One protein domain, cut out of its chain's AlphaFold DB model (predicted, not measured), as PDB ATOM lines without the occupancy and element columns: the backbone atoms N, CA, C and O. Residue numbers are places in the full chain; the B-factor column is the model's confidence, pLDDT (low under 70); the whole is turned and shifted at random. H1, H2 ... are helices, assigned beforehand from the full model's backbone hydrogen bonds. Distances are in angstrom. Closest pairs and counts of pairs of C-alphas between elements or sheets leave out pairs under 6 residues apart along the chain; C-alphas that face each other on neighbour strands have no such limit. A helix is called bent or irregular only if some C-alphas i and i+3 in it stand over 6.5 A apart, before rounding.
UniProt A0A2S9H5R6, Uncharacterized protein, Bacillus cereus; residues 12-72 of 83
ATOM      1  N   THR A  12      25.582   2.545 -16.606       84.25
ATOM      2  CA  THR A  12      25.683   1.284 -17.354       84.25
ATOM      3  C   THR A  12      26.722   0.357 -16.737       84.25
ATOM      4  O   THR A  12      26.434  -0.816 -16.528       84.25
ATOM      5  N   ARG A  13      27.902   0.875 -16.367       86.12
ATOM      6  CA  ARG A  13      28.939   0.054 -15.727       86.12
ATOM      7  C   ARG A  13      28.483  -0.485 -14.372       86.12
ATOM      8  O   ARG A  13      28.691  -1.657 -14.087       86.12
ATOM      9  N   VAL A  14      27.830   0.354 -13.564       88.12
ATOM     10  CA  VAL A  14      27.276  -0.061 -12.263       88.12
ATOM     11  C   VAL A  14      26.142  -1.077 -12.433       88.12
ATOM     12  O   VAL A  14      26.034  -2.004 -11.636       88.12
ATOM     13  N   ALA A  15      25.311  -0.924 -13.465       87.44
ATOM     14  CA  ALA A  15      24.212  -1.840 -13.759       87.44
ATOM     15  C   ALA A  15      24.716  -3.234 -14.127       87.44
ATOM     16  O   ALA A  15      24.303  -4.209 -13.511       87.44
ATOM     17  N   VAL A  16      25.647  -3.305 -15.083       87.88
ATOM     18  CA  VAL A  16      26.233  -4.572 -15.533       87.88
ATOM     19  C   VAL A  16      26.953  -5.249 -14.375       87.88
ATOM     20  O   VAL A  16      26.704  -6.416 -14.116       87.88
ATOM     21  N   ALA A  17      27.779  -4.515 -13.620       90.06
ATOM     22  CA  ALA A  17      28.476  -5.083 -12.468       90.06
ATOM     23  C   ALA A  17      27.510  -5.672 -11.428       90.06
ATOM     24  O   ALA A  17      27.776  -6.743 -10.891       90.06
ATOM     25  N   ARG A  18      26.361  -5.024 -11.194       88.81
ATOM     26  CA  ARG A  18      25.308  -5.559 -10.321       88.81
ATOM     27  C   ARG A  18      24.683  -6.838 -10.876       88.81
ATOM     28  O   ARG A  18      24.419  -7.749 -10.103       88.81
ATOM     29  N   GLU A  19      24.439  -6.895 -12.181       88.81
ATOM     30  CA  GLU A  19      23.853  -8.062 -12.849       88.81
ATOM     31  C   GLU A  19      24.781  -9.280 -12.802       88.81
ATOM     32  O   GLU A  19      24.328 -10.388 -12.534       88.81
ATOM     33  N   VAL A  20      26.087  -9.069 -12.992       91.81
ATOM     34  CA  VAL A  20      27.085 -10.150 -12.988       91.81
ATOM     35  C   VAL A  20      27.757 -10.376 -11.627       91.81
ATOM     36  O   VAL A  20      28.671 -11.189 -11.525       91.81
ATOM     37  N   GLY A  21      27.332  -9.665 -10.577       91.75
ATOM     38  CA  GLY A  21      27.842  -9.837  -9.210       91.75
ATOM     39  C   GLY A  21      29.288  -9.372  -8.986       91.75
ATOM     40  O   GLY A  21      29.957  -9.875  -8.088       91.75
ATOM     41  N   ILE A  22      29.787  -8.427  -9.788       93.44
ATOM     42  CA  ILE A  22      31.140  -7.872  -9.650       93.44
ATOM     43  C   ILE A  22      31.139  -6.711  -8.651       93.44
ATOM     44  O   ILE A  22      30.332  -5.783  -8.745       93.44
ATOM     45  N   GLU A  23      32.104  -6.723  -7.732       90.94
ATOM     46  CA  GLU A  23      32.340  -5.601  -6.827       90.94
ATOM     47  C   GLU A  23      32.890  -4.384  -7.589       90.94
ATOM     48  O   GLU A  23      33.860  -4.472  -8.344       90.94
ATOM     49  N   VAL A  24      32.268  -3.219  -7.385       87.44
ATOM     50  CA  VAL A  24      32.674  -1.966  -8.029       87.44
ATOM     51  C   VAL A  24      33.421  -1.088  -7.039       87.44
ATOM     52  O   VAL A  24      32.842  -0.604  -6.068       87.44
ATOM     53  N   GLN A  25      34.674  -0.774  -7.356       90.94
ATOM     54  CA  GLN A  25      35.401   0.305  -6.696       90.94
ATOM     55  C   GLN A  25      35.064   1.641  -7.364       90.94
ATOM     56  O   GLN A  25      35.249   1.818  -8.571       90.94
ATOM     57  N   ALA A  26      34.540   2.588  -6.585       89.75
ATOM     58  CA  ALA A  26      34.120   3.896  -7.075       89.75
ATOM     59  C   ALA A  26      35.010   5.015  -6.526       89.75
ATOM     60  O   ALA A  26      35.319   5.061  -5.337       89.75
ATOM     61  N   THR A  27      35.373   5.969  -7.383       92.12
ATOM     62  CA  THR A  27      36.004   7.221  -6.952       92.12
ATOM     63  C   THR A  27      34.928   8.241  -6.600       92.12
ATOM     64  O   THR A  27      34.120   8.615  -7.450       92.12
ATOM     65  N   ILE A  28      34.940   8.724  -5.359       91.44
ATOM     66  CA  ILE A  28      34.031   9.781  -4.908       91.44
ATOM     67  C   ILE A  28      34.591  11.138  -5.353       91.44
ATOM     68  O   ILE A  28      35.776  11.420  -5.183       91.44
ATOM     69  N   ARG A  29      33.734  11.973  -5.946       93.19
ATOM     70  CA  ARG A  29      34.043  13.348  -6.363       93.19
ATOM     71  C   ARG A  29      33.011  14.293  -5.768       93.19
ATOM     72  O   ARG A  29      31.823  13.956  -5.732       93.19
ATOM     73  N   ASN A  30      33.443  15.467  -5.322       92.56
ATOM     74  CA  ASN A  30      32.513  16.481  -4.849       92.56
ATOM     75  C   ASN A  30      31.816  17.144  -6.032       92.56
ATOM     76  O   ASN A  30      32.355  17.261  -7.129       92.56
ATOM     77  N   TYR A  31      30.615  17.652  -5.780       91.06
ATOM     78  CA  TYR A  31      29.809  18.310  -6.804       91.06
ATOM     79  C   TYR A  31      30.539  19.502  -7.451       91.06
ATOM     80  O   TYR A  31      30.480  19.680  -8.661       91.06
ATOM     81  N   LYS A  32      31.252  20.300  -6.646       94.00
ATOM     82  CA  LYS A  32      31.967  21.500  -7.103       94.00
ATOM     83  C   LYS A  32      33.375  21.213  -7.634       94.00
ATOM     84  O   LYS A  32      34.035  22.146  -8.081       94.00
ATOM     85  N   ASP A  33      33.838  19.963  -7.576       95.06
ATOM     86  CA  ASP A  33      35.172  19.626  -8.065       95.06
ATOM     87  C   ASP A  33      35.239  19.871  -9.580       95.06
ATOM     88  O   ASP A  33      34.285  19.534 -10.300       95.06
ATOM     89  N   PRO A  34      36.354  20.428 -10.087       96.50
ATOM     90  CA  PRO A  34      36.515  20.679 -11.508       96.50
ATOM     91  C   PRO A  34      36.484  19.366 -12.292       96.50
ATOM     92  O   PRO A  34      37.049  18.344 -11.882       96.50
ATOM     93  N   LEU A  35      35.817  19.405 -13.441       95.31
ATOM     94  CA  LEU A  35      35.799  18.296 -14.378       95.31
ATOM     95  C   LEU A  35      37.120  18.292 -15.173       95.31
ATOM     96  O   LEU A  35      37.483  19.322 -15.744       95.31
ATOM     97  N   PRO A  36      37.841  17.158 -15.247       95.00
ATOM     98  CA  PRO A  36      39.015  17.026 -16.103       95.00
ATOM     99  C   PRO A  36      38.706  17.394 -17.558       95.00
ATOM    100  O   PRO A  36      37.674  16.992 -18.099       95.00
ATOM    101  N   THR A  37      39.614  18.123 -18.208       93.75
ATOM    102  CA  THR A  37      39.404  18.659 -19.564       93.75
ATOM    103  C   THR A  37      39.110  17.572 -20.594       93.75
ATOM    104  O   THR A  37      38.228  17.738 -21.429       93.75
ATOM    105  N   ASN A  38      39.753  16.410 -20.469       94.69
ATOM    106  CA  ASN A  38      39.530  15.243 -21.327       94.69
ATOM    107  C   ASN A  38      38.127  14.614 -21.197       94.69
ATOM    108  O   ASN A  38      37.776  13.733 -21.980       94.69
ATOM    109  N   LEU A  39      37.334  15.013 -20.198       93.31
ATOM    110  CA  LEU A  39      35.973  14.521 -19.976       93.31
ATOM    111  C   LEU A  39      34.892  15.538 -20.357       93.31
ATOM    112  O   LEU A  39      33.720  15.160 -20.414       93.31
ATOM    113  N   ILE A  40      35.258  16.792 -20.640       93.50
ATOM    114  CA  ILE A  40      34.303  17.855 -20.985       93.50
ATOM    115  C   ILE A  40      33.494  17.460 -22.222       93.50
ATOM    116  O   ILE A  40      32.263  17.457 -22.170       93.50
ATOM    117  N   ASP A  41      34.157  17.032 -23.297       93.56
ATOM    118  CA  ASP A  41      33.481  16.645 -24.542       93.56
ATOM    119  C   ASP A  41      32.542  15.449 -24.340       93.56
ATOM    120  O   ASP A  41      31.427  15.426 -24.860       93.56
ATOM    121  N   ARG A  42      32.944  14.482 -23.501       91.38
ATOM    122  CA  ARG A  42      32.132  13.296 -23.176       91.38
ATOM    123  C   ARG A  42      30.813  13.663 -22.490       91.38
ATOM    124  O   ARG A  42      29.808  12.981 -22.702       91.38
ATOM    125  N   PHE A  43      30.826  14.684 -21.632       92.56
ATOM    126  CA  PHE A  43      29.663  15.090 -20.836       92.56
ATOM    127  C   PHE A  43      28.936  16.322 -21.380       92.56
ATOM    128  O   PHE A  43      27.871  16.679 -20.874       92.56
ATOM    129  N   THR A  44      29.458  16.932 -22.439       93.50
ATOM    130  CA  THR A  44      28.786  18.015 -23.150       93.50
ATOM    131  C   THR A  44      27.524  17.499 -23.833       93.50
ATOM    132  O   THR A  44      27.471  16.412 -24.415       93.50
ATOM    133  N   THR A  45      26.458  18.290 -23.751       90.12
ATOM    134  CA  THR A  45      25.187  17.999 -24.417       90.12
ATOM    135  C   THR A  45      24.672  19.254 -25.109       90.12
ATOM    136  O   THR A  45      25.144  20.356 -24.850       90.12
ATOM    137  N   LYS A  46      23.617  19.126 -25.923       89.50
ATOM    138  CA  LYS A  46      22.933  20.291 -26.516       89.50
ATOM    139  C   LYS A  46      22.421  21.303 -25.475       89.50
ATOM    140  O   LYS A  46      22.109  22.426 -25.839       89.50
ATOM    141  N   LYS A  47      22.295  20.901 -24.203       89.06
ATOM    142  CA  LYS A  47      21.833  21.765 -23.110       89.06
ATOM    143  C   LYS A  47      22.951  22.541 -22.412       89.06
ATOM    144  O   LYS A  47      22.636  23.432 -21.633       89.06
ATOM    145  N   GLY A  48      24.219  22.208 -22.654       93.88
ATOM    146  CA  GLY A  48      25.337  22.908 -22.030       93.88
ATOM    147  C   GLY A  48      26.636  22.111 -21.992       93.88
ATOM    148  O   GLY A  48      26.676  20.915 -22.297       93.88
ATOM    149  N   VAL A  49      27.686  22.817 -21.576       95.88
ATOM    150  CA  VAL A  49      29.051  22.318 -21.381       95.88
ATOM    151  C   VAL A  49      29.351  22.341 -19.877       95.88
ATOM    152  O   VAL A  49      29.269  23.417 -19.280       95.88
ATOM    153  N   PRO A  50      29.672  21.200 -19.244       96.12
ATOM    154  CA  PRO A  50      29.953  21.158 -17.813       96.12
ATOM    155  C   PRO A  50      31.389  21.594 -17.501       96.12
ATOM    156  O   PRO A  50      32.332  21.222 -18.199       96.12
ATOM    157  N   LYS A  51      31.559  22.332 -16.405       95.69
ATOM    158  CA  LYS A  51      32.850  22.718 -15.813       95.69
ATOM    159  C   LYS A  51      33.164  21.922 -14.548       95.69
ATOM    160  O   LYS A  51      34.332  21.760 -14.203       95.69
ATOM    161  N   THR A  52      32.139  21.422 -13.862       96.44
ATOM    162  CA  THR A  52      32.273  20.627 -12.630       96.44
ATOM    163  C   THR A  52      31.674  19.228 -12.774       96.44
ATOM    164  O   THR A  52      30.861  18.967 -13.666       96.44
ATOM    165  N   TRP A  53      32.053  18.311 -11.877       94.56
ATOM    166  CA  TRP A  53      31.443  16.975 -11.807       94.56
ATOM    167  C   TRP A  53      29.934  17.031 -11.541       94.56
ATOM    168  O   TRP A  53      29.188  16.205 -12.070       94.56
ATOM    169  N   GLY A  54      29.481  18.008 -10.755       92.12
ATOM    170  CA  GLY A  54      28.070  18.246 -10.470       92.12
ATOM    171  C   GLY A  54      27.269  18.646 -11.703       92.12
ATOM    172  O   GLY A  54      26.260  18.020 -12.013       92.12
ATOM    173  N   GLU A  55      27.768  19.613 -12.469       93.81
ATOM    174  CA  GLU A  55      27.129  20.029 -13.725       93.81
ATOM    175  C   GLU A  55      27.102  18.891 -14.753       93.81
ATOM    176  O   GLU A  55      26.103  18.696 -15.448       93.81
ATOM    177  N   ALA A  56      28.177  18.097 -14.831       94.19
ATOM    178  CA  ALA A  56      28.219  16.923 -15.701       94.19
ATOM    179  C   ALA A  56      27.140  15.896 -15.323       94.19
ATOM    180  O   ALA A  56      26.497  15.310 -16.201       94.19
ATOM    181  N   LEU A  57      26.915  15.694 -14.022       91.38
ATOM    182  CA  LEU A  57      25.853  14.832 -13.514       91.38
ATOM    183  C   LEU A  57      24.463  15.378 -13.869       91.38
ATOM    184  O   LEU A  57      23.629  14.621 -14.372       91.38
ATOM    185  N   ASP A  58      24.227  16.675 -13.681       90.81
ATOM    186  CA  ASP A  58      22.936  17.306 -13.978       90.81
ATOM    187  C   ASP A  58      22.590  17.214 -15.468       90.81
ATOM    188  O   ASP A  58      21.486  16.798 -15.838       90.81
ATOM    189  N   LEU A  59      23.556  17.491 -16.351       92.69
ATOM    190  CA  LEU A  59      23.382  17.305 -17.795       92.69
ATOM    191  C   LEU A  59      23.066  15.848 -18.148       92.69
ATOM    192  O   LEU A  59      22.247  15.584 -19.036       92.69
ATOM    193  N   ARG A  60      23.662  14.888 -17.436       89.31
ATOM    194  CA  ARG A  60      23.395  13.463 -17.644       89.31
ATOM    195  C   ARG A  60      21.982  13.075 -17.211       89.31
ATOM    196  O   ARG A  60      21.323  12.347 -17.952       89.31
ATOM    197  N   ILE A  61      21.487  13.590 -16.086       87.94
ATOM    198  CA  ILE A  61      20.091  13.408 -15.648       87.94
ATOM    199  C   ILE A  61      19.135  14.018 -16.677       87.94
ATOM    200  O   ILE A  61      18.146  13.400 -17.073       87.94
ATOM    201  N   LEU A  62      19.462  15.200 -17.203       88.38
ATOM    202  CA  LEU A  62      18.665  15.843 -18.244       88.38
ATOM    203  C   LEU A  62      18.671  15.083 -19.583       88.38
ATOM    204  O   LEU A  62      17.773  15.303 -20.401       88.38
ATOM    205  N   LYS A  63      19.644  14.201 -19.819       88.50
ATOM    206  CA  LYS A  63      19.696  13.328 -21.000       88.50
ATOM    207  C   LYS A  63      18.895  12.030 -20.820       88.50
ATOM    208  O   LYS A  63      18.620  11.356 -21.809       88.50
ATOM    209  N   GLN A  64      18.507  11.674 -19.594       86.88
ATOM    210  CA  GLN A  64      17.664  10.504 -19.344       86.88
ATOM    211  C   GLN A  64      16.252  10.696 -19.912       86.88
ATOM    212  O   GLN A  64      15.789  11.822 -20.125       86.88
ATOM    213  N   LYS A  65      15.555   9.574 -20.128       89.00
ATOM    214  CA  LYS A  65      14.165   9.550 -20.585       89.00
ATOM    215  C   LYS A  65      13.313  10.466 -19.703       89.00
ATOM    216  O   LYS A  65      13.333  10.349 -18.478       89.00
ATOM    217  N   THR A  66      12.548  11.360 -20.331       88.44
ATOM    218  CA  THR A  66      11.766  12.384 -19.620       88.44
ATOM    219  C   THR A  66      10.836  11.780 -18.570       88.44
ATOM    220  O   THR A  66      10.798  12.276 -17.451       88.44
ATOM    221  N   SER A  67      10.143  10.682 -18.889       89.31
ATOM    222  CA  SER A  67       9.264   9.999 -17.932       89.31
ATOM    223  C   SER A  67      10.029   9.476 -16.714       89.31
ATOM    224  O   SER A  67       9.564   9.611 -15.591       89.31
ATOM    225  N   PHE A  68      11.224   8.920 -16.926       88.12
ATOM    226  CA  PHE A  68      12.026   8.349 -15.851       88.12
ATOM    227  C   PHE A  68      12.547   9.428 -14.901       88.12
ATOM    228  O   PHE A  68      12.328   9.328 -13.697       88.12
ATOM    229  N   ARG A  69      13.182  10.483 -15.429       87.50
ATOM    230  CA  ARG A  69      13.732  11.563 -14.590       87.50
ATOM    231  C   ARG A  69      12.645  12.351 -13.852       87.50
ATOM    232  O   ARG A  69      12.883  12.800 -12.741       87.50
ATOM    233  N   ASN A  70      11.461  12.510 -14.454       89.06
ATOM    234  CA  ASN A  70      10.359  13.248 -13.834       89.06
ATOM    235  C   ASN A  70       9.738  12.450 -12.678       89.06
ATOM    236  O   ASN A  70       9.363  13.039 -11.672       89.06
ATOM    237  N   ASN A  71       9.677  11.120 -12.804       88.94
ATOM    238  CA  ASN A  71       9.202  10.239 -11.736       88.94
ATOM    239  C   ASN A  71      10.267   9.990 -10.654       88.94
ATOM    240  O   ASN A  71       9.927   9.609  -9.540       88.94
ATOM    241  N   ASN A  72      11.548  10.212 -10.968       85.94
ATOM    242  CA  ASN A  72      12.680   9.984 -10.068       85.94
ATOM    243  C   ASN A  72      13.565  11.241  -9.953       85.94
ATOM    244  O   ASN A  72      14.742  11.201 -10.329       85.94
TER     245      ASN A  72
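AT A GLANCE: This is residues 12 to 72 of the 83 residues of an uncharacterized protein of Bacillus cereus (UniProt A0A2S9H5R6). A first helix, H1, is held off from the other three by a long bare stretch of chain, with residues 15 to 21 sticking out. At the other end of that stretch, H2 and H3 run the same way, the chain folding back between them, and H4 turns steeply away beyond the end of H3. The printed part has 61 residues, with four named helices in the order H1, H2, H3, H4 and no named strand; the class is all helix. The whole is loose, with a radius of gyration of the C-alphas of 13.4 A, and spans 35 by 29 by 18 A.

HOW THE PARTS SIT: H1, residues 12 to 19, touches no helix. H2, residues 37 to 43, and H3, residues 53 to 63, only just touch, with 3 pairs of C-alphas within 8 A; the closest are those of Phe 43 and Ala 56, 5.6 A apart. They run the same way at a shallow tilt of 20 degrees. H4, residues 66 to 71, is close to H3 but not clearly touching; their closest C-alphas, of Ile 61 and Arg 69, are 6.7 A apart. H3 and H4 run opposite ways at a steep tilt of 67 degrees, only just short of about perpendicular. H1 is apart from H2, H3 and H4, and H2 is apart from H4. Every O i to N i+4 pair is within hydrogen-bond range in H1, H3 and H4; in H2 it is 1 of 3, beside 3 of 4 O i to N i+3 pairs.

IN THESE COORDINATES: H1 begins at C-alpha 12, (25.683, 1.284, -17.354), and is 10.5 A long. H2 is irregular, but only just: C-alphas 38 and 41 are 7.0 A apart. H3, the longest helix, begins at C-alpha 53, (31.443, 16.975, -11.807), and is 15.4 A long. H4 ends at C-alpha 71, (9.202, 10.239, -11.736).

THE WHOLE: The C-alphas farthest apart are those of Gly 21 and Gly 48, 35.3 A. The link from H1 to H2, 17 residues, is long. The printed part has no cut, and no printed residue is under 70 in pLDDT.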